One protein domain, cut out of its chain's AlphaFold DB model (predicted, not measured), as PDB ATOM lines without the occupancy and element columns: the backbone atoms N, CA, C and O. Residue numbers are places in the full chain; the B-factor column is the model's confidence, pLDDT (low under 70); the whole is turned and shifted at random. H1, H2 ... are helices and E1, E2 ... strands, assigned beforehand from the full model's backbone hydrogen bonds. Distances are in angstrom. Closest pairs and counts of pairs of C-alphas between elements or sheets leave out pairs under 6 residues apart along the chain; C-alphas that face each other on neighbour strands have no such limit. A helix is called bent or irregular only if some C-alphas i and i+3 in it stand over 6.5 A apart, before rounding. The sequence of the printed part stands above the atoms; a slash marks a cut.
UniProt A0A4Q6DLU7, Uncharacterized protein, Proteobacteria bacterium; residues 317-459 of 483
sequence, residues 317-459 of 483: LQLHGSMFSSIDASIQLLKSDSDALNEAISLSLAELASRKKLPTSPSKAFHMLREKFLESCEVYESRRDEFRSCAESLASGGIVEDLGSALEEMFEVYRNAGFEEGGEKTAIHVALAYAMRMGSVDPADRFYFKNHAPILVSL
ATOM      1  N   LEU A 317      49.908 -19.610 190.136       84.56
ATOM      2  CA  LEU A 317      49.916 -18.496 189.207       84.56
ATOM      3  C   LEU A 317      51.310 -18.233 188.668       84.56
ATOM      4  O   LEU A 317      52.319 -18.449 189.333       84.56
ATOM      5  N   GLN A 318      51.356 -17.718 187.449       85.50
ATOM      6  CA  GLN A 318      52.559 -17.138 186.891       85.50
ATOM      7  C   GLN A 318      52.422 -15.616 186.951       85.50
ATOM      8  O   GLN A 318      51.822 -15.035 186.052       85.50
ATOM      9  N   LEU A 319      52.950 -14.975 188.002       85.31
ATOM     10  CA  LEU A 319      52.795 -13.528 188.236       85.31
ATOM     11  C   LEU A 319      53.152 -12.695 186.999       85.31
ATOM     12  O   LEU A 319      52.295 -12.012 186.440       85.31
ATOM     13  N   HIS A 320      54.386 -12.848 186.511       86.81
ATOM     14  CA  HIS A 320      54.858 -12.143 185.323       86.81
ATOM     15  C   HIS A 320      54.011 -12.454 184.084       86.81
ATOM     16  O   HIS A 320      53.602 -11.545 183.370       86.81
ATOM     17  N   GLY A 321      53.722 -13.740 183.849       85.38
ATOM     18  CA  GLY A 321      52.911 -14.190 182.717       85.38
ATOM     19  C   GLY A 321      51.530 -13.551 182.714       85.38
ATOM     20  O   GLY A 321      51.111 -13.020 181.694       85.38
ATOM     21  N   SER A 322      50.883 -13.532 183.878       81.56
ATOM     22  CA  SER A 322      49.525 -13.024 184.049       81.56
ATOM     23  C   SER A 322      49.457 -11.508 183.867       81.56
ATOM     24  O   SER A 322      48.596 -11.000 183.147       81.56
ATOM     25  N   MET A 323      50.382 -10.772 184.490       83.62
ATOM     26  CA  MET A 323      50.425  -9.312 184.392       83.62
ATOM     27  C   MET A 323      50.810  -8.859 182.982       83.62
ATOM     28  O   MET A 323      50.092  -8.060 182.380       83.62
ATOM     29  N   PHE A 324      51.896  -9.410 182.427       87.44
ATOM     30  CA  PHE A 324      52.363  -9.060 181.090       87.44
ATOM     31  C   PHE A 324      51.304  -9.367 180.034       87.44
ATOM     32  O   PHE A 324      50.990  -8.489 179.237       87.44
ATOM     33  N   SER A 325      50.703 -10.566 180.040       85.50
ATOM     34  CA  SER A 325      49.714 -10.931 179.019       85.50
ATOM     35  C   SER A 325      48.492 -10.018 179.033       85.50
ATOM     36  O   SER A 325      47.952  -9.715 177.975       85.50
ATOM     37  N   SER A 326      48.061  -9.575 180.219       84.19
ATOM     38  CA  SER A 326      46.878  -8.721 180.372       84.19
ATOM     39  C   SER A 326      47.153  -7.296 179.889       84.19
ATOM     40  O   SER A 326      46.350  -6.728 179.147       84.19
ATOM     41  N   ILE A 327      48.316  -6.737 180.251       87.62
ATOM     42  CA  ILE A 327      48.769  -5.424 179.769       87.62
ATOM     43  C   ILE A 327      48.947  -5.464 178.251       87.62
ATOM     44  O   ILE A 327      48.394  -4.625 177.544       87.62
ATOM     45  N   ASP A 328      49.671  -6.463 177.749       89.50
ATOM     46  CA  ASP A 328      49.979  -6.615 176.332       89.50
ATOM     47  C   ASP A 328      48.707  -6.767 175.492       89.50
ATOM     48  O   ASP A 328      48.503  -6.004 174.548       89.50
ATOM     49  N   ALA A 329      47.808  -7.682 175.867       87.44
ATOM     50  CA  ALA A 329      46.543  -7.883 175.165       87.44
ATOM     51  C   ALA A 329      45.679  -6.615 175.162       87.44
ATOM     52  O   ALA A 329      45.111  -6.263 174.128       87.44
ATOM     53  N   SER A 330      45.626  -5.897 176.286       89.12
ATOM     54  CA  SER A 330      44.857  -4.656 176.396       89.12
ATOM     55  C   SER A 330      45.452  -3.549 175.522       89.12
ATOM     56  O   SER A 330      44.714  -2.891 174.797       89.12
ATOM     57  N   ILE A 331      46.778  -3.383 175.488       92.25
ATOM     58  CA  ILE A 331      47.434  -2.432 174.575       92.25
ATOM     59  C   ILE A 331      47.119  -2.778 173.113       92.25
ATOM     60  O   ILE A 331      46.755  -1.889 172.340       92.25
ATOM     61  N   GLN A 332      47.217  -4.054 172.726       91.44
ATOM     62  CA  GLN A 332      46.928  -4.485 171.352       91.44
ATOM     63  C   GLN A 332      45.458  -4.259 170.965       91.44
ATOM     64  O   GLN A 332      45.177  -3.806 169.850       91.44
ATOM     65  N   LEU A 333      44.521  -4.525 171.880       89.50
ATOM     66  CA  LEU A 333      43.096  -4.265 171.671       89.50
ATOM     67  C   LEU A 333      42.838  -2.768 171.486       89.50
ATOM     68  O   LEU A 333      42.324  -2.362 170.452       89.50
ATOM     69  N   LEU A 334      43.271  -1.934 172.431       92.31
ATOM     70  CA  LEU A 334      43.047  -0.486 172.383       92.31
ATOM     71  C   LEU A 334      43.738   0.186 171.183       92.31
ATOM     72  O   LEU A 334      43.295   1.219 170.691       92.31
ATOM     73  N   LYS A 335      44.829  -0.394 170.676       93.38
ATOM     74  CA  LYS A 335      45.479   0.057 169.439       93.38
ATOM     75  C   LYS A 335      44.661  -0.277 168.185       93.38
ATOM     76  O   LYS A 335      44.719   0.473 167.214       93.38
ATOM     77  N   SER A 336      43.956  -1.409 168.180       91.12
ATOM     78  CA  SER A 336      43.220  -1.922 167.015       91.12
ATOM     79  C   SER A 336      41.732  -1.558 167.005       91.12
ATOM     80  O   SER A 336      41.130  -1.534 165.933       91.12
ATOM     81  N   ASP A 337      41.166  -1.205 168.158       91.31
ATOM     82  CA  ASP A 337      39.767  -0.834 168.346       91.31
ATOM     83  C   ASP A 337      39.651   0.602 168.885       91.31
ATOM     84  O   ASP A 337      39.957   0.904 170.043       91.31
ATOM     85  N   SER A 338      39.202   1.519 168.019       91.50
ATOM     86  CA  SER A 338      39.057   2.930 168.387       91.50
ATOM     87  C   SER A 338      37.934   3.175 169.393       91.50
ATOM     88  O   SER A 338      38.010   4.183 170.098       91.50
ATOM     89  N   ASP A 339      36.902   2.336 169.437       88.12
ATOM     90  CA  ASP A 339      35.776   2.519 170.352       88.12
ATOM     91  C   ASP A 339      36.192   2.091 171.760       88.12
ATOM     92  O   ASP A 339      36.043   2.876 172.700       88.12
ATOM     93  N   ALA A 340      36.871   0.944 171.877       87.00
ATOM     94  CA  ALA A 340      37.481   0.503 173.132       87.00
ATOM     95  C   ALA A 340      38.498   1.530 173.675       87.00
ATOM     96  O   ALA A 340      38.518   1.825 174.872       87.00
ATOM     97  N   LEU A 341      39.311   2.143 172.803       91.56
ATOM     98  CA  LEU A 341      40.228   3.221 173.194       91.56
ATOM     99  C   LEU A 341      39.501   4.461 173.718       91.56
ATOM    100  O   LEU A 341      39.905   5.042 174.729       91.56
ATOM    101  N   ASN A 342      38.440   4.888 173.033       89.50
ATOM    102  CA  ASN A 342      37.657   6.044 173.460       89.50
ATOM    103  C   ASN A 342      37.025   5.802 174.840       89.50
ATOM    104  O   ASN A 342      37.005   6.704 175.684       89.50
ATOM    105  N   GLU A 343      36.553   4.585 175.085       85.12
ATOM    106  CA  GLU A 343      36.013   4.162 176.373       85.12
ATOM    107  C   GLU A 343      37.090   4.159 177.469       85.12
ATOM    108  O   GLU A 343      36.926   4.828 178.491       85.12
ATOM    109  N   ALA A 344      38.246   3.531 177.228       88.25
ATOM    110  CA  ALA A 344      39.375   3.496 178.166       88.25
ATOM    111  C   ALA A 344      39.855   4.899 178.589       88.25
ATOM    112  O   ALA A 344      40.144   5.159 179.764       88.25
ATOM    113  N   ILE A 345      39.922   5.830 177.635       90.44
ATOM    114  CA  ILE A 345      40.291   7.230 177.884       90.44
ATOM    115  C   ILE A 345      39.219   7.934 178.714       90.44
ATOM    116  O   ILE A 345      39.555   8.677 179.639       90.44
ATOM    117  N   SER A 346      37.943   7.704 178.402       85.50
ATOM    118  CA  SER A 346      36.824   8.287 179.151       85.50
ATOM    119  C   SER A 346      36.851   7.835 180.611       85.50
ATOM    120  O   SER A 346      36.766   8.677 181.506       85.50
ATOM    121  N   LEU A 347      37.082   6.540 180.850       80.62
ATOM    122  CA  LEU A 347      37.253   5.958 182.185       80.62
ATOM    123  C   LEU A 347      38.442   6.578 182.933       80.62
ATOM    124  O   LEU A 347      38.312   7.013 184.077       80.62
ATOM    125  N   SER A 348      39.591   6.698 182.266       84.06
ATOM    126  CA  SER A 348      40.797   7.287 182.864       84.06
ATOM    127  C   SER A 348      40.589   8.756 183.260       84.06
ATOM    128  O   SER A 348      41.030   9.206 184.319       84.06
ATOM    129  N   LEU A 349      39.902   9.534 182.419       85.38
ATOM    130  CA  LEU A 349      39.606  10.941 182.698       85.38
ATOM    131  C   LEU A 349      38.572  11.118 183.804       85.38
ATOM    132  O   LEU A 349      38.705  12.047 184.603       85.38
ATOM    133  N   ALA A 350      37.574  10.239 183.864       77.12
ATOM    134  CA  ALA A 350      36.594  10.194 184.940       77.12
ATOM    135  C   ALA A 350      37.275  10.018 186.304       77.12
ATOM    136  O   ALA A 350      37.017  10.776 187.242       77.12
ATOM    137  N   GLU A 351      38.209   9.072 186.394       75.00
ATOM    138  CA  GLU A 351      38.961   8.807 187.619       75.00
ATOM    139  C   GLU A 351      39.890   9.967 188.006       75.00
ATOM    140  O   GLU A 351      40.030  10.315 189.181       75.00
ATOM    141  N   LEU A 352      40.505  10.627 187.024       77.19
ATOM    142  CA  LEU A 352      41.296  11.827 187.290       77.19
ATOM    143  C   LEU A 352      40.426  12.984 187.789       77.19
ATOM    144  O   LEU A 352      40.841  13.691 188.709       77.19
ATOM    145  N   ALA A 353      39.236  13.162 187.213       77.06
ATOM    146  CA  ALA A 353      38.303  14.221 187.583       77.06
ATOM    147  C   ALA A 353      37.728  14.042 188.998       77.06
ATOM    148  O   ALA A 353      37.498  15.039 189.684       77.06
ATOM    149  N   SER A 354      37.537  12.800 189.459       70.00
ATOM    150  CA  SER A 354      37.061  12.520 190.822       70.00
ATOM    151  C   SER A 354      38.114  12.824 191.892       70.00
ATOM    152  O   SER A 354      37.770  13.181 193.018       70.00
ATOM    153  N   ARG A 355      39.406  12.744 191.542       70.44
ATOM    154  CA  ARG A 355      40.528  12.973 192.471       70.44
ATOM    155  C   ARG A 355      41.112  14.386 192.395       70.44
ATOM    156  O   ARG A 355      41.685  14.866 193.373       70.44
ATOM    157  N   LYS A 356      41.045  15.047 191.233       75.19
ATOM    158  CA  LYS A 356      41.675  16.354 190.970       75.19
ATOM    159  C   LYS A 356      40.848  17.178 189.981       75.19
ATOM    160  O   LYS A 356      40.235  16.647 189.063       75.19
ATOM    161  N   LYS A 357      40.906  18.513 190.090       69.88
ATOM    162  CA  LYS A 357      40.389  19.389 189.023       69.88
ATOM    163  C   LYS A 357      41.198  19.166 187.747       69.88
ATOM    164  O   LYS A 357      42.421  19.325 187.761       69.88
ATOM    165  N   LEU A 358      40.512  18.840 186.651       67.75
ATOM    166  CA  LEU A 358      41.147  18.742 185.342       67.75
ATOM    167  C   LEU A 358      41.742  20.113 184.957       67.75
ATOM    168  O   LEU A 358      41.058  21.131 185.070       67.75
ATOM    169  N   PRO A 359      43.008  20.166 184.510       59.62
ATOM    170  CA  PRO A 359      43.689  21.422 184.185       59.62
ATOM    171  C   PRO A 359      43.197  22.069 182.877       59.62
ATOM    172  O   PRO A 359      43.557  23.206 182.578       59.62
ATOM    173  N   THR A 360      42.400  21.359 182.078       71.56
ATOM    174  CA  THR A 360      41.891  21.777 180.764       71.56
ATOM    175  C   THR A 360      40.427  21.365 180.587       71.56
ATOM    176  O   THR A 360      39.865  20.661 181.426       71.56
ATOM    177  N   SER A 361      39.789  21.802 179.492       82.38
ATOM    178  CA  SER A 361      38.450  21.314 179.154       82.38
ATOM    179  C   SER A 361      38.473  19.796 178.916       82.38
ATOM    180  O   SER A 361      39.455  19.287 178.361       82.38
ATOM    181  N   PRO A 362      37.403  19.065 179.269       79.75
ATOM    182  CA  PRO A 362      37.399  17.611 179.146       79.75
ATOM    183  C   PRO A 362      37.660  17.099 177.727       79.75
ATOM    184  O   PRO A 362      38.449  16.178 177.546       79.75
ATOM    185  N   SER A 363      37.102  17.753 176.703       83.69
ATOM    186  CA  SER A 363      37.363  17.395 175.301       83.69
ATOM    187  C   SER A 363      38.835  17.567 174.919       83.69
ATOM    188  O   SER A 363      39.389  16.750 174.190       83.69
ATOM    189  N   LYS A 364      39.507  18.605 175.434       86.31
ATOM    190  CA  LYS A 364      40.941  18.802 175.187       86.31
ATOM    191  C   LYS A 364      41.774  17.746 175.914       86.31
ATOM    192  O   LYS A 364      42.712  17.220 175.326       86.31
ATOM    193  N   ALA A 365      41.425  17.421 177.160       86.19
ATOM    194  CA  ALA A 365      42.078  16.355 177.920       86.19
ATOM    195  C   ALA A 365      41.938  14.987 177.226       86.19
ATOM    196  O   ALA A 365      42.916  14.251 177.138       86.19
ATOM    197  N   PHE A 366      40.761  14.702 176.662       90.81
ATOM    198  CA  PHE A 366      40.479  13.499 175.878       90.81
ATOM    199  C   PHE A 366      41.397  13.366 174.666       90.81
ATOM    200  O   PHE A 366      42.112  12.372 174.539       90.81
ATOM    201  N   HIS A 367      41.437  14.385 173.803       90.88
ATOM    202  CA  HIS A 367      42.293  14.348 172.616       90.88
ATOM    203  C   HIS A 367      43.779  14.229 172.974       90.88
ATOM    204  O   HIS A 367      44.484  13.438 172.357       90.88
ATOM    205  N   MET A 368      44.234  14.945 174.008       90.69
ATOM    206  CA  MET A 368      45.621  14.862 174.474       90.69
ATOM    207  C   MET A 368      45.982  13.470 175.002       90.69
ATOM    208  O   MET A 368      47.084  12.994 174.747       90.69
ATOM    209  N   LEU A 369      45.088  12.820 175.756       91.00
ATOM    210  CA  LEU A 369      45.358  11.481 176.280       91.00
ATOM    211  C   LEU A 369      45.371  10.440 175.155       91.00
ATOM    212  O   LEU A 369      46.208   9.544 175.176       91.00
ATOM    213  N   ARG A 370      44.506  10.603 174.147       94.25
ATOM    214  CA  ARG A 370      44.478   9.745 172.956       94.25
ATOM    215  C   ARG A 370      45.768   9.819 172.150       94.25
ATOM    216  O   ARG A 370      46.316   8.785 171.791       94.25
ATOM    217  N   GLU A 371      46.245  11.029 171.870       94.38
ATOM    218  CA  GLU A 371      47.496  11.247 171.137       94.38
ATOM    219  C   GLU A 371      48.681  10.639 171.895       94.38
ATOM    220  O   GLU A 371      49.401   9.803 171.352       94.38
ATOM    221  N   LYS A 372      48.792  10.936 173.196       94.12
ATOM    222  CA  LYS A 372      49.832  10.358 174.057       94.12
ATOM    223  C   LYS A 372      49.766   8.841 174.164       94.12
ATOM    224  O   LYS A 372      50.805   8.204 174.266       94.12
ATOM    225  N   PHE A 373      48.567   8.257 174.185       95.38
ATOM    226  CA  PHE A 373      48.416   6.806 174.186       95.38
ATOM    227  C   PHE A 373      49.057   6.199 172.936       95.38
ATOM    228  O   PHE A 373      49.859   5.279 173.060       95.38
ATOM    229  N   LEU A 374      48.760   6.739 171.750       95.19
ATOM    230  CA  LEU A 374      49.310   6.234 170.489       95.19
ATOM    231  C   LEU A 374      50.839   6.378 170.430       95.19
ATOM    232  O   LEU A 374      51.514   5.415 170.076       95.19
ATOM    233  N   GLU A 375      51.386   7.520 170.857       95.12
ATOM    234  CA  GLU A 375      52.840   7.727 170.973       95.12
ATOM    235  C   GLU A 375      53.484   6.719 171.942       95.12
ATOM    236  O   GLU A 375      54.461   6.047 171.608       95.12
ATOM    237  N   SER A 376      52.913   6.563 173.141       95.19
ATOM    238  CA  SER A 376      53.389   5.601 174.138       95.19
ATOM    239  C   SER A 376      53.291   4.151 173.653       95.19
ATOM    240  O   SER A 376      54.140   3.336 174.011       95.19
ATOM    241  N   CYS A 377      52.291   3.817 172.834       95.00
ATOM    242  CA  CYS A 377      52.141   2.491 172.240       95.00
ATOM    243  C   CYS A 377      53.278   2.158 171.272       95.00
ATOM    244  O   CYS A 377      53.758   1.028 171.269       95.00
ATOM    245  N   GLU A 378      53.740   3.117 170.468       94.75
ATOM    246  CA  GLU A 378      54.889   2.902 169.579       94.75
ATOM    247  C   GLU A 378      56.171   2.627 170.376       94.75
ATOM    248  O   GLU A 378      56.928   1.710 170.047       94.75
ATOM    249  N   VAL A 379      56.377   3.366 171.472       93.50
ATOM    250  CA  VAL A 379      57.500   3.134 172.392       93.50
ATOM    251  C   VAL A 379      57.399   1.749 173.031       93.50
ATOM    252  O   VAL A 379      58.383   1.007 173.015       93.50
ATOM    253  N   TYR A 380      56.216   1.372 173.527       94.19
ATOM    254  CA  TYR A 380      55.968   0.045 174.093       94.19
ATOM    255  C   TYR A 380      56.317  -1.069 173.099       94.19
ATOM    256  O   TYR A 380      57.062  -1.979 173.443       94.19
ATOM    257  N   GLU A 381      55.850  -0.980 171.850       93.56
ATOM    258  CA  GLU A 381      56.111  -2.000 170.822       93.56
ATOM    259  C   GLU A 381      57.605  -2.174 170.536       93.56
ATOM    260  O   GLU A 381      58.079  -3.297 170.381       93.56
ATOM    261  N   SER A 382      58.367  -1.075 170.524       93.56
ATOM    262  CA  SER A 382      59.819  -1.123 170.313       93.56
ATOM    263  C   SER A 382      60.588  -1.812 171.451       93.56
ATOM    264  O   SER A 382      61.692  -2.305 171.228       93.56
ATOM    265  N   ARG A 383      59.995  -1.875 172.652       93.00
ATOM    266  CA  ARG A 383      60.581  -2.455 173.875       93.00
ATOM    267  C   ARG A 383      59.848  -3.704 174.365       93.00
ATOM    268  O   ARG A 383      60.188  -4.258 175.405       93.00
ATOM    269  N   ARG A 384      58.859  -4.193 173.619       90.94
ATOM    270  CA  ARG A 384      57.983  -5.291 174.044       90.94
ATOM    271  C   ARG A 384      58.754  -6.552 174.441       90.94
ATOM    272  O   ARG A 384      58.416  -7.177 175.441       90.94
ATOM    273  N   ASP A 385      59.807  -6.901 173.702       88.94
ATOM    274  CA  ASP A 385      60.650  -8.066 174.009       88.94
ATOM    275  C   ASP A 385      61.519  -7.870 175.268       88.94
ATOM    276  O   ASP A 385      61.785  -8.828 175.997       88.94
ATOM    277  N   GLU A 386      61.919  -6.633 175.571       89.31
ATOM    278  CA  GLU A 386      62.606  -6.284 176.822       89.31
ATOM    279  C   GLU A 386      61.666  -6.511 178.015       89.31
ATOM    280  O   GLU A 386      62.014  -7.191 178.977       89.31
ATOM    281  N   PHE A 387      60.420  -6.046 177.915       87.88
ATOM    282  CA  PHE A 387      59.403  -6.279 178.945       87.88
ATOM    283  C   PHE A 387      59.030  -7.750 179.089       87.88
ATOM    284  O   PHE A 387      58.779  -8.219 180.195       87.88
ATOM    285  N   ARG A 388      59.044  -8.496 177.986       87.19
ATOM    286  CA  ARG A 388      58.808  -9.938 177.985       87.19
ATOM    287  C   ARG A 388      59.864 -10.723 178.774       87.19
ATOM    288  O   ARG A 388      59.562 -11.797 179.280       87.19
ATOM    289  N   SER A 389      61.095 -10.215 178.827       87.25
ATOM    290  CA  SER A 389      62.249 -10.891 179.436       87.25
ATOM    291  C   SER A 389      62.656 -10.310 180.795       87.25
ATOM    292  O   SER A 389      63.455 -10.914 181.509       87.25
ATOM    293  N   CYS A 390      62.081  -9.173 181.203       86.44
ATOM    294  CA  CYS A 390      62.516  -8.440 182.397       86.44
ATOM    295  C   CYS A 390      62.426  -9.235 183.712       86.44
ATOM    296  O   CYS A 390      63.191  -8.958 184.631       86.44
ATOM    297  N   ALA A 391      61.545 -10.237 183.795       85.12
ATOM    298  CA  ALA A 391      61.347 -11.065 184.986       85.12
ATOM    299  C   ALA A 391      61.778 -12.532 184.791       85.12
ATOM    300  O   ALA A 391      61.298 -13.418 185.503       85.12
ATOM    301  N   GLU A 392      62.667 -12.825 183.834       82.00
ATOM    302  CA  GLU A 392      63.215 -14.180 183.643       82.00
ATOM    303  C   GLU A 392      63.953 -14.700 184.888       82.00
ATOM    304  O   GLU A 392      63.940 -15.899 185.156       82.00
ATOM    305  N   SER A 393      64.537 -13.814 185.702       77.88
ATOM    306  CA  SER A 393      65.152 -14.183 186.985       77.88
ATOM    307  C   SER A 393      64.158 -14.787 187.985       77.88
ATOM    308  O   SER A 393      64.564 -15.565 188.843       77.88
ATOM    309  N   LEU A 394      62.864 -14.480 187.846       78.56
ATOM    310  CA  LEU A 394      61.773 -14.983 188.691       78.56
ATOM    311  C   LEU A 394      61.094 -16.228 188.087       78.56
ATOM    312  O   LEU A 394      60.059 -16.687 188.571       78.56
ATOM    313  N   ALA A 395      61.653 -16.790 187.010       76.19
ATOM    314  CA  ALA A 395      61.082 -17.926 186.284       76.19
ATOM    315  C   ALA A 395      61.240 -19.282 186.997       76.19
ATOM    316  O   ALA A 395      60.711 -20.284 186.513       76.19
ATOM    317  N   SER A 396      61.960 -19.341 188.120       73.62
ATOM    318  CA  SER A 396      62.210 -20.568 188.889       73.62
ATOM    319  C   SER A 396      60.977 -21.093 189.634       73.62
ATOM    320  O   SER A 396      60.932 -22.281 189.955       73.62
ATOM    321  N   GLY A 397      59.953 -20.257 189.844       75.31
ATOM    322  CA  GLY A 397      58.732 -20.622 190.572       75.31
ATOM    323  C   GLY A 397      59.008 -21.038 192.021       75.31
ATOM    324  O   GLY A 397      60.048 -20.716 192.590       75.31
ATOM    325  N   GLY A 398      58.067 -21.762 192.632       80.88
ATOM    326  CA  GLY A 398      58.213 -22.274 194.001       80.88
ATOM    327  C   GLY A 398      57.012 -21.986 194.894       80.88
ATOM    328  O   GLY A 398      55.990 -21.494 194.428       80.88
ATOM    329  N   ILE A 399      57.131 -22.335 196.175       81.25
ATOM    330  CA  ILE A 399      56.134 -21.990 197.194       81.25
ATOM    331  C   ILE A 399      56.515 -20.637 197.778       81.25
ATOM    332  O   ILE A 399      57.664 -20.437 198.168       81.25
ATOM    333  N   VAL A 400      55.545 -19.734 197.819       85.31
ATOM    334  CA  VAL A 400      55.672 -18.389 198.364       85.31
ATOM    335  C   VAL A 400      54.783 -18.302 199.600       85.31
ATOM    336  O   VAL A 400      53.604 -18.650 199.539       85.31
ATOM    337  N   GLU A 401      55.357 -17.851 200.714       81.75
ATOM    338  CA  GLU A 401      54.627 -17.657 201.975       81.75
ATOM    339  C   GLU A 401      53.747 -16.403 201.931       81.75
ATOM    340  O   GLU A 401      52.612 -16.435 202.394       81.75
ATOM    341  N   ASP A 402      54.241 -15.323 201.318       84.00
ATOM    342  CA  ASP A 402      53.524 -14.055 201.179       84.00
ATOM    343  C   ASP A 402      53.428 -13.610 199.712       84.00
ATOM    344  O   ASP A 402      54.409 -13.203 199.080       84.00
ATOM    345  N   LEU A 403      52.210 -13.667 199.167       85.56
ATOM    346  CA  LEU A 403      51.917 -13.192 197.816       85.56
ATOM    347  C   LEU A 403      52.147 -11.680 197.670       85.56
ATOM    348  O   LEU A 403      52.516 -11.242 196.581       85.56
ATOM    349  N   GLY A 404      51.948 -10.895 198.735       86.50
ATOM    350  CA  GLY A 404      52.195  -9.454 198.739       86.50
ATOM    351  C   GLY A 404      53.655  -9.147 198.422       86.50
ATOM    352  O   GLY A 404      53.933  -8.462 197.442       86.50
ATOM    353  N   SER A 405      54.580  -9.762 199.160       86.94
ATOM    354  CA  SER A 405      56.023  -9.654 198.906       86.94
ATOM    355  C   SER A 405      56.417 -10.063 197.477       86.94
ATOM    356  O   SER A 405      57.182  -9.360 196.820       86.94
ATOM    357  N   ALA A 406      55.865 -11.162 196.945       87.00
ATOM    358  CA  ALA A 406      56.165 -11.591 195.571       87.00
ATOM    359  C   ALA A 406      55.601 -10.635 194.501       87.00
ATOM    360  O   ALA A 406      56.193 -10.474 193.430       87.00
ATOM    361  N   LEU A 407      54.461  -9.991 194.771       88.62
ATOM    362  CA  LEU A 407      53.918  -8.932 193.920       88.62
ATOM    363  C   LEU A 407      54.786  -7.672 193.977       88.62
ATOM    364  O   LEU A 407      55.049  -7.082 192.932       88.62
ATOM    365  N   GLU A 408      55.252  -7.273 195.161       89.81
ATOM    366  CA  GLU A 408      56.147  -6.124 195.337       89.81
ATOM    367  C   GLU A 408      57.464  -6.305 194.574       89.81
ATOM    368  O   GLU A 408      57.871  -5.397 193.847       89.81
ATOM    369  N   GLU A 409      58.073  -7.493 194.643       89.56
ATOM    370  CA  GLU A 409      59.271  -7.830 193.866       89.56
ATOM    371  C   GLU A 409      59.007  -7.736 192.351       89.56
ATOM    372  O   GLU A 409      59.788  -7.139 191.606       89.56
ATOM    373  N   MET A 410      57.864  -8.252 191.883       88.94
ATOM    374  CA  MET A 410      57.466  -8.138 190.474       88.94
ATOM    375  C   MET A 410      57.268  -6.674 190.047       88.94
ATOM    376  O   MET A 410      57.683  -6.280 188.955       88.94
ATOM    377  N   PHE A 411      56.653  -5.852 190.901       88.31
ATOM    378  CA  PHE A 411      56.475  -4.426 190.635       88.31
ATOM    379  C   PHE A 411      57.804  -3.677 190.601       88.31
ATOM    380  O   PHE A 411      57.974  -2.791 189.764       88.31
ATOM    381  N   GLU A 412      58.764  -4.036 191.451       90.31
ATOM    382  CA  GLU A 412      60.108  -3.464 191.407       90.31
ATOM    383  C   GLU A 412      60.815  -3.795 190.085       90.31
ATOM    384  O   GLU A 412      61.384  -2.902 189.452       90.31
ATOM    385  N   VAL A 413      60.700  -5.037 189.598       90.19
ATOM    386  CA  VAL A 413      61.204  -5.429 188.270       90.19
ATOM    387  C   VAL A 413      60.564  -4.587 187.162       90.19
ATOM    388  O   VAL A 413      61.272  -4.062 186.301       90.19
ATOM    389  N   TYR A 414      59.244  -4.394 187.190       88.44
ATOM    390  CA  TYR A 414      58.540  -3.572 186.198       88.44
ATOM    391  C   TYR A 414      58.917  -2.091 186.277       88.44
ATOM    392  O   TYR A 414      59.121  -1.452 185.240       88.44
ATOM    393  N   ARG A 415      59.074  -1.541 187.485       87.81
ATOM    394  CA  ARG A 415      59.552  -0.170 187.682       87.81
ATOM    395  C   ARG A 415      60.946   0.006 187.089       87.81
ATOM    396  O   ARG A 415      61.154   0.944 186.324       87.81
ATOM    397  N   ASN A 416      61.858  -0.924 187.366       88.00
ATOM    398  CA  ASN A 416      63.226  -0.908 186.844       88.00
ATOM    399  C   ASN A 416      63.278  -1.096 185.321       88.00
ATOM    400  O   ASN A 416      64.150  -0.529 184.665       88.00
ATOM    401  N   ALA A 417      62.323  -1.833 184.748       86.00
ATOM    402  CA  ALA A 417      62.148  -1.934 183.303       86.00
ATOM    403  C   ALA A 417      61.561  -0.650 182.679       86.00
ATOM    404  O   ALA A 417      61.635  -0.478 181.468       86.00
ATOM    405  N   GLY A 418      61.019   0.285 183.467       82.25
ATOM    406  CA  GLY A 418      60.515   1.579 182.992       82.25
ATOM    407  C   GLY A 418      58.991   1.717 182.952       82.25
ATOM    408  O   GLY A 418      58.504   2.779 182.574       82.25
ATOM    409  N   PHE A 419      58.221   0.730 183.422       80.25
ATOM    410  CA  PHE A 419      56.750   0.747 183.334       80.25
ATOM    411  C   PHE A 419      56.107   1.989 183.983       80.25
ATOM    412  O   PHE A 419      55.072   2.467 183.518       80.25
ATOM    413  N   GLU A 420      56.708   2.522 185.051       75.88
ATOM    414  CA  GLU A 420      56.152   3.646 185.817       75.88
ATOM    415  C   GLU A 420      56.646   5.029 185.354       75.88
ATOM    416  O   GLU A 420      55.985   6.038 185.626       75.88
ATOM    417  N   GLU A 421      57.787   5.115 184.667       78.62
ATOM    418  CA  GLU A 421      58.473   6.391 184.378       78.62
ATOM    419  C   GLU A 421      58.955   6.540 182.923       78.62
ATOM    420  O   GLU A 421      59.389   7.623 182.528       78.62
ATOM    421  N   GLY A 422      58.833   5.493 182.107       80.62
ATOM    422  CA  GLY A 422      59.233   5.459 180.703       80.62
ATOM    423  C   GLY A 422      58.234   6.105 179.738       80.62
ATOM    424  O   GLY A 422      57.140   6.547 180.107       80.62
ATOM    425  N   GLY A 423      58.612   6.146 178.456       85.06
ATOM    426  CA  GLY A 423      57.785   6.704 177.377       85.06
ATOM    427  C   GLY A 423      56.507   5.899 177.105       85.06
ATOM    428  O   GLY A 423      55.535   6.439 176.587       85.06
ATOM    429  N   GLU A 424      56.481   4.635 177.515       88.69
ATOM    430  CA  GLU A 424      55.379   3.672 177.424       88.69
ATOM    431  C   GLU A 424      54.281   3.854 178.489       88.69
ATOM    432  O   GLU A 424      53.185   3.306 178.352       88.69
ATOM    433  N   LYS A 425      54.541   4.641 179.543       90.50
ATOM    434  CA  LYS A 425      53.691   4.755 180.740       90.50
ATOM    435  C   LYS A 425      52.215   5.013 180.433       90.50
ATOM    436  O   LYS A 425      51.339   4.415 181.054       90.50
ATOM    437  N   THR A 426      51.921   5.919 179.496       90.88
ATOM    438  CA  THR A 426      50.529   6.270 179.168       90.88
ATOM    439  C   THR A 426      49.785   5.072 178.586       90.88
ATOM    440  O   THR A 426      48.639   4.838 178.961       90.88
ATOM    441  N   ALA A 427      50.439   4.295 177.716       92.81
ATOM    442  CA  ALA A 427      49.848   3.101 177.122       92.81
ATOM    443  C   ALA A 427      49.525   2.058 178.195       92.81
ATOM    444  O   ALA A 427      48.401   1.563 178.250       92.81
ATOM    445  N   ILE A 428      50.473   1.807 179.102       90.38
ATOM    446  CA  ILE A 428      50.309   0.858 180.211       90.38
ATOM    447  C   ILE A 428      49.177   1.298 181.148       90.38
ATOM    448  O   ILE A 428      48.300   0.500 181.462       90.38
ATOM    449  N   HIS A 429      49.146   2.563 181.572       88.25
ATOM    450  CA  HIS A 429      48.114   3.055 182.489       88.25
ATOM    451  C   HIS A 429      46.704   2.989 181.897       88.25
ATOM    452  O   HIS A 429      45.779   2.558 182.582       88.25
ATOM    453  N   VAL A 430      46.531   3.399 180.635       89.38
ATOM    454  CA  VAL A 430      45.224   3.334 179.964       89.38
ATOM    455  C   VAL A 430      44.799   1.875 179.763       89.38
ATOM    456  O   VAL A 430      43.639   1.545 179.992       89.38
ATOM    457  N   ALA A 431      45.736   0.989 179.411       89.06
ATOM    458  CA  ALA A 431      45.481  -0.443 179.291       89.06
ATOM    459  C   ALA A 431      45.070  -1.086 180.624       89.06
ATOM    460  O   ALA A 431      44.108  -1.847 180.656       89.06
ATOM    461  N   LEU A 432      45.742  -0.748 181.729       84.50
ATOM    462  CA  LEU A 432      45.382  -1.221 183.069       84.50
ATOM    463  C   LEU A 432      44.004  -0.706 183.500       84.50
ATOM    464  O   LEU A 432      43.188  -1.490 183.981       84.50
ATOM    465  N   ALA A 433      43.718   0.582 183.287       81.31
ATOM    466  CA  ALA A 433      42.414   1.166 183.601       81.31
ATOM    467  C   ALA A 433      41.283   0.477 182.824       81.31
ATOM    468  O   ALA A 433      40.240   0.162 183.398       81.31
ATOM    469  N   TYR A 434      41.510   0.193 181.537       83.44
ATOM    470  CA  TYR A 434      40.582  -0.579 180.719       83.44
ATOM    471  C   TYR A 434      40.399  -1.999 181.261       83.44
ATOM    472  O   TYR A 434      39.271  -2.403 181.536       83.44
ATOM    473  N   ALA A 435      41.494  -2.730 181.491       79.31
ATOM    474  CA  ALA A 435      41.451  -4.113 181.958       79.31
ATOM    475  C   ALA A 435      40.687  -4.259 183.282       79.31
ATOM    476  O   ALA A 435      39.842  -5.147 183.409       79.31
ATOM    477  N   MET A 436      40.926  -3.351 184.236       73.50
ATOM    478  CA  MET A 436      40.274  -3.338 185.551       73.50
ATOM    479  C   MET A 436      38.761  -3.078 185.493       73.50
ATOM    480  O   MET A 436      38.044  -3.503 186.397       73.50
ATOM    481  N   ARG A 437      38.268  -2.362 184.474       71.50
ATOM    482  CA  ARG A 437      36.866  -1.906 184.397       71.50
ATOM    483  C   ARG A 437      36.019  -2.692 183.407       71.50
ATOM    484  O   ARG A 437      34.863  -2.978 183.698       71.50
ATOM    485  N   MET A 438      36.600  -3.046 182.266       66.25
ATOM    486  CA  MET A 438      35.892  -3.669 181.147       66.25
ATOM    487  C   MET A 438      36.055  -5.189 181.103       66.25
ATOM    488  O   MET A 438      35.362  -5.853 180.342       66.25
ATOM    489  N   GLY A 439      36.912  -5.748 181.963       59.31
ATOM    490  CA  GLY A 439      37.100  -7.188 182.078       59.31
ATOM    491  C   GLY A 439      38.076  -7.735 181.048       59.31
ATOM    492  O   GLY A 439      37.688  -8.308 180.037       59.31
ATOM    493  N   SER A 440      39.363  -7.627 181.363       52.50
ATOM    494  CA  SER A 440      40.428  -8.444 180.759       52.50
ATOM    495  C   SER A 440      41.527  -8.770 181.779       52.50
ATOM    496  O   SER A 440      42.716  -8.771 181.466       52.50
ATOM    497  N   VAL A 441      41.131  -9.026 183.033       47.34
ATOM    498  CA  VAL A 441      42.068  -9.375 184.121       47.34
ATOM    499  C   VAL A 441      42.231 -10.886 184.297       47.34
ATOM    500  O   VAL A 441      43.141 -11.312 185.005       47.34
ATOM    501  N   ASP A 442      41.413 -11.722 183.647       46.22
ATOM    502  CA  ASP A 442      41.828 -13.115 183.478       46.22
ATOM    503  C   ASP A 442      42.873 -13.115 182.354       46.22
ATOM    504  O   ASP A 442      42.559 -12.708 181.228       46.22
ATOM    505  N   PRO A 443      44.133 -13.483 182.637       50.31
ATOM    506  CA  PRO A 443      45.144 -13.506 181.601       50.31
ATOM    507  C   PRO A 443      44.676 -14.444 180.495       50.31
ATOM    508  O   PRO A 443      44.187 -15.541 180.774       50.31
ATOM    509  N   ALA A 444      44.875 -14.036 179.238       51.41
ATOM    510  CA  ALA A 444      44.580 -14.882 178.081       51.41
ATOM    511  C   ALA A 444      45.217 -16.283 178.216       51.41
ATOM    512  O   ALA A 444      44.712 -17.253 177.656       51.41
ATOM    513  N   ASP A 445      46.303 -16.386 178.994       60.06
ATOM    514  CA  ASP A 445      46.819 -17.639 179.533       60.06
ATOM    515  C   ASP A 445      47.449 -17.410 180.925       60.06
ATOM    516  O   ASP A 445      48.448 -16.699 181.053       60.06
ATOM    517  N   ARG A 446      46.915 -18.054 181.977       59.62
ATOM    518  CA  ARG A 446      47.499 -18.058 183.345       59.62
ATOM    519  C   ARG A 446      48.921 -18.637 183.392       59.62
ATOM    520  O   ARG A 446      49.619 -18.470 184.392       59.62
ATOM    521  N   PHE A 447      49.348 -19.302 182.317       67.19
ATOM    522  CA  PHE A 447      50.671 -19.888 182.114       67.19
ATOM    523  C   PHE A 447      51.306 -19.411 180.794       67.19
ATOM    524  O   PHE A 447      51.859 -20.212 180.031       67.19
ATOM    525  N   TYR A 448      51.214 -18.102 180.528       74.19
ATOM    526  CA  TYR A 448      51.659 -17.450 179.294       74.19
ATOM    527  C   TYR A 448      53.102 -17.788 178.878       74.19
ATOM    528  O   TYR A 448      53.353 -18.108 177.709       74.19
ATOM    529  N   PHE A 449      54.066 -17.760 179.808       79.62
ATOM    530  CA  PHE A 449      55.445 -18.157 179.491       79.62
ATOM    531  C   PHE A 449      55.677 -19.608 179.878       79.62
ATOM    532  O   PHE A 449      55.860 -19.928 181.050       79.62
ATOM    533  N   LYS A 450      55.733 -20.480 178.866       74.81
ATOM    534  CA  LYS A 450      55.949 -21.927 179.041       74.81
ATOM    535  C   LYS A 450      57.184 -22.254 179.877       74.81
ATOM    536  O   LYS A 450      57.211 -23.296 180.519       74.81
ATOM    537  N   ASN A 451      58.188 -21.387 179.823       74.00
ATOM    538  CA  ASN A 451      59.484 -21.507 180.466       74.00
ATOM    539  C   ASN A 451      59.562 -21.037 181.914       74.00
ATOM    540  O   ASN A 451      60.589 -21.281 182.543       74.00
ATOM    541  N   HIS A 452      58.528 -20.388 182.442       80.88
ATOM    542  CA  HIS A 452      58.518 -20.063 183.858       80.88
ATOM    543  C   HIS A 452      57.749 -21.148 184.593       80.88
ATOM    544  O   HIS A 452      56.685 -21.606 184.162       80.88
ATOM    545  N   ALA A 453      58.289 -21.549 185.730       82.19
ATOM    546  CA  ALA A 453      57.532 -22.299 186.696       82.19
ATOM    547  C   ALA A 453      56.551 -21.356 187.409       82.19
ATOM    548  O   ALA A 453      56.899 -20.215 187.724       82.19
ATOM    549  N   PRO A 454      55.310 -21.798 187.647       85.94
ATOM    550  CA  PRO A 454      54.373 -21.012 188.424       85.94
ATOM    551  C   PRO A 454      54.785 -20.986 189.897       85.94
ATOM    552  O   PRO A 454      55.419 -21.918 190.405       85.94
ATOM    553  N   ILE A 455      54.379 -19.931 190.591       87.75
ATOM    554  CA  ILE A 455      54.434 -19.883 192.046       87.75
ATOM    555  C   ILE A 455      53.176 -20.514 192.641       87.75
ATOM    556  O   ILE A 455      52.119 -20.556 192.003       87.75
ATOM    557  N   LEU A 456      53.313 -20.997 193.868       88.19
ATOM    558  CA  LEU A 456      52.254 -21.568 194.679       88.19
ATOM    559  C   LEU A 456      52.098 -20.750 195.949       88.19
ATOM    560  O   LEU A 456      53.081 -20.489 196.635       88.19
ATOM    561  N   VAL A 457      50.861 -20.399 196.269       89.81
ATOM    562  CA  VAL A 457      50.506 -19.680 197.493       89.81
ATOM    563  C   VAL A 457      49.484 -20.516 198.240       89.81
ATOM    564  O   VAL A 457      48.505 -20.969 197.638       89.81
ATOM    565  N   SER A 458      49.711 -20.753 199.531       90.69
ATOM    566  CA  SER A 458      48.718 -21.447 200.354       90.69
ATOM    567  C   SER A 458      47.494 -20.557 200.542       90.69
ATOM    568  O   SER A 458      47.618 -19.349 200.733       90.69
ATOM    569  N   LEU A 459      46.300 -21.140 200.452       90.38
ATOM    570  CA  LEU A 459      45.073 -20.397 200.716       90.38
ATOM    571  C   LEU A 459      44.819 -20.313 202.225       90.38
ATOM    572  O   LEU A 459      44.930 -21.307 202.952       90.38
TER     573      LEU A 459
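AT A GLANCE: This is residues 317 to 459 of the 483 residues of an uncharacterized protein of Proteobacteria bacterium (UniProt A0A4Q6DLU7). An elongated helical body: H1 and the long, kinked H3 run along much of its length, H5 crosses both of them, H2 packs at one end, and H4 lies toward the other end, where E1 and E2 make a tiny two-strand sheet. The printed part has 143 residues, with five named helices and two named strands in the order H1 H2 H3 E1 H4 H5 E2; the sheet, order E1, E2, is parallel, and the class is mostly helix. The whole is compact, with a radius of gyration of the C-alphas of 16.2 A, and spans 50 by 31 by 25 A.

IN THESE COORDINATES: H1, residues 319 to 336, is 26.0 A long and begins at C-alpha 319 at (52.795, -13.528, 188.236). H2, residues 338 to 355, is 26.1 A long. H3, residues 362 to 389, is 37.8 A long, from (37.399, 17.611, 179.146) at C-alpha 362; it is irregular, with C-alphas 382 and 385 7.9 A apart, and has a kink of 62 degrees near residue 383. E1 is residues 398 to 400, H4 residues 403 to 417, 21.0 A long, and H5 residues 425 to 438, 19.7 A long. E2, residues 455 to 458, ends at (48.718, -21.447, 200.354).

HOW THE PARTS SIT: H1 and H3 are the hub, each touching four other helices. They touch each other at a steep tilt of 48 degrees, opposite ways, closest at the C-alphas of Ile 331 and Cys 377, 7.2 A. H5 touches H1 with H1's residues 326 to 334 alone, about perpendicular at 86 degrees, closest at the C-alphas of Ser 330 and Ala 431, 5.1 A. Residues 369 to 380 of H3 alone touch residues 425 to 430 of H5, about perpendicular at 78 degrees, closest at the C-alphas of Phe 373 and Ala 427, 4.9 A. Residues 343 to 348 of H2 alone touch residues 430 to 434 of H5, closest at the C-alphas of Ala 344 and Tyr 434, 5.0 A. H1 and H2 touch only at the corner. H4 only just touches H1, with 3 pairs of C-alphas within 8 A, the closest those of His 320 and Met 410, 7.0 A. H2 and H4 are apart. E1 and E2 are parallel neighbours, with N 400 and O 456 within hydrogen-bond range at 2.8 A; E1, H4, H5 and E2 form a strand-helix-strand unit, helices between two parallel strands, with a right-handed crossover. Every O i to N i+4 pair is within hydrogen-bond range in H1, H2, H4 and H5; in H3 it is 22 of 24.

THE WHOLE: The C-alphas farthest apart, those of Ser 361 and Ile 399, are 50.1 A apart. The printed part has no cut. The link from H5 to E2, residues 439 to 454, is long. The mean pLDDT of the printed part is 83.4; residues 357 to 359 and 438 to 447 are under 70.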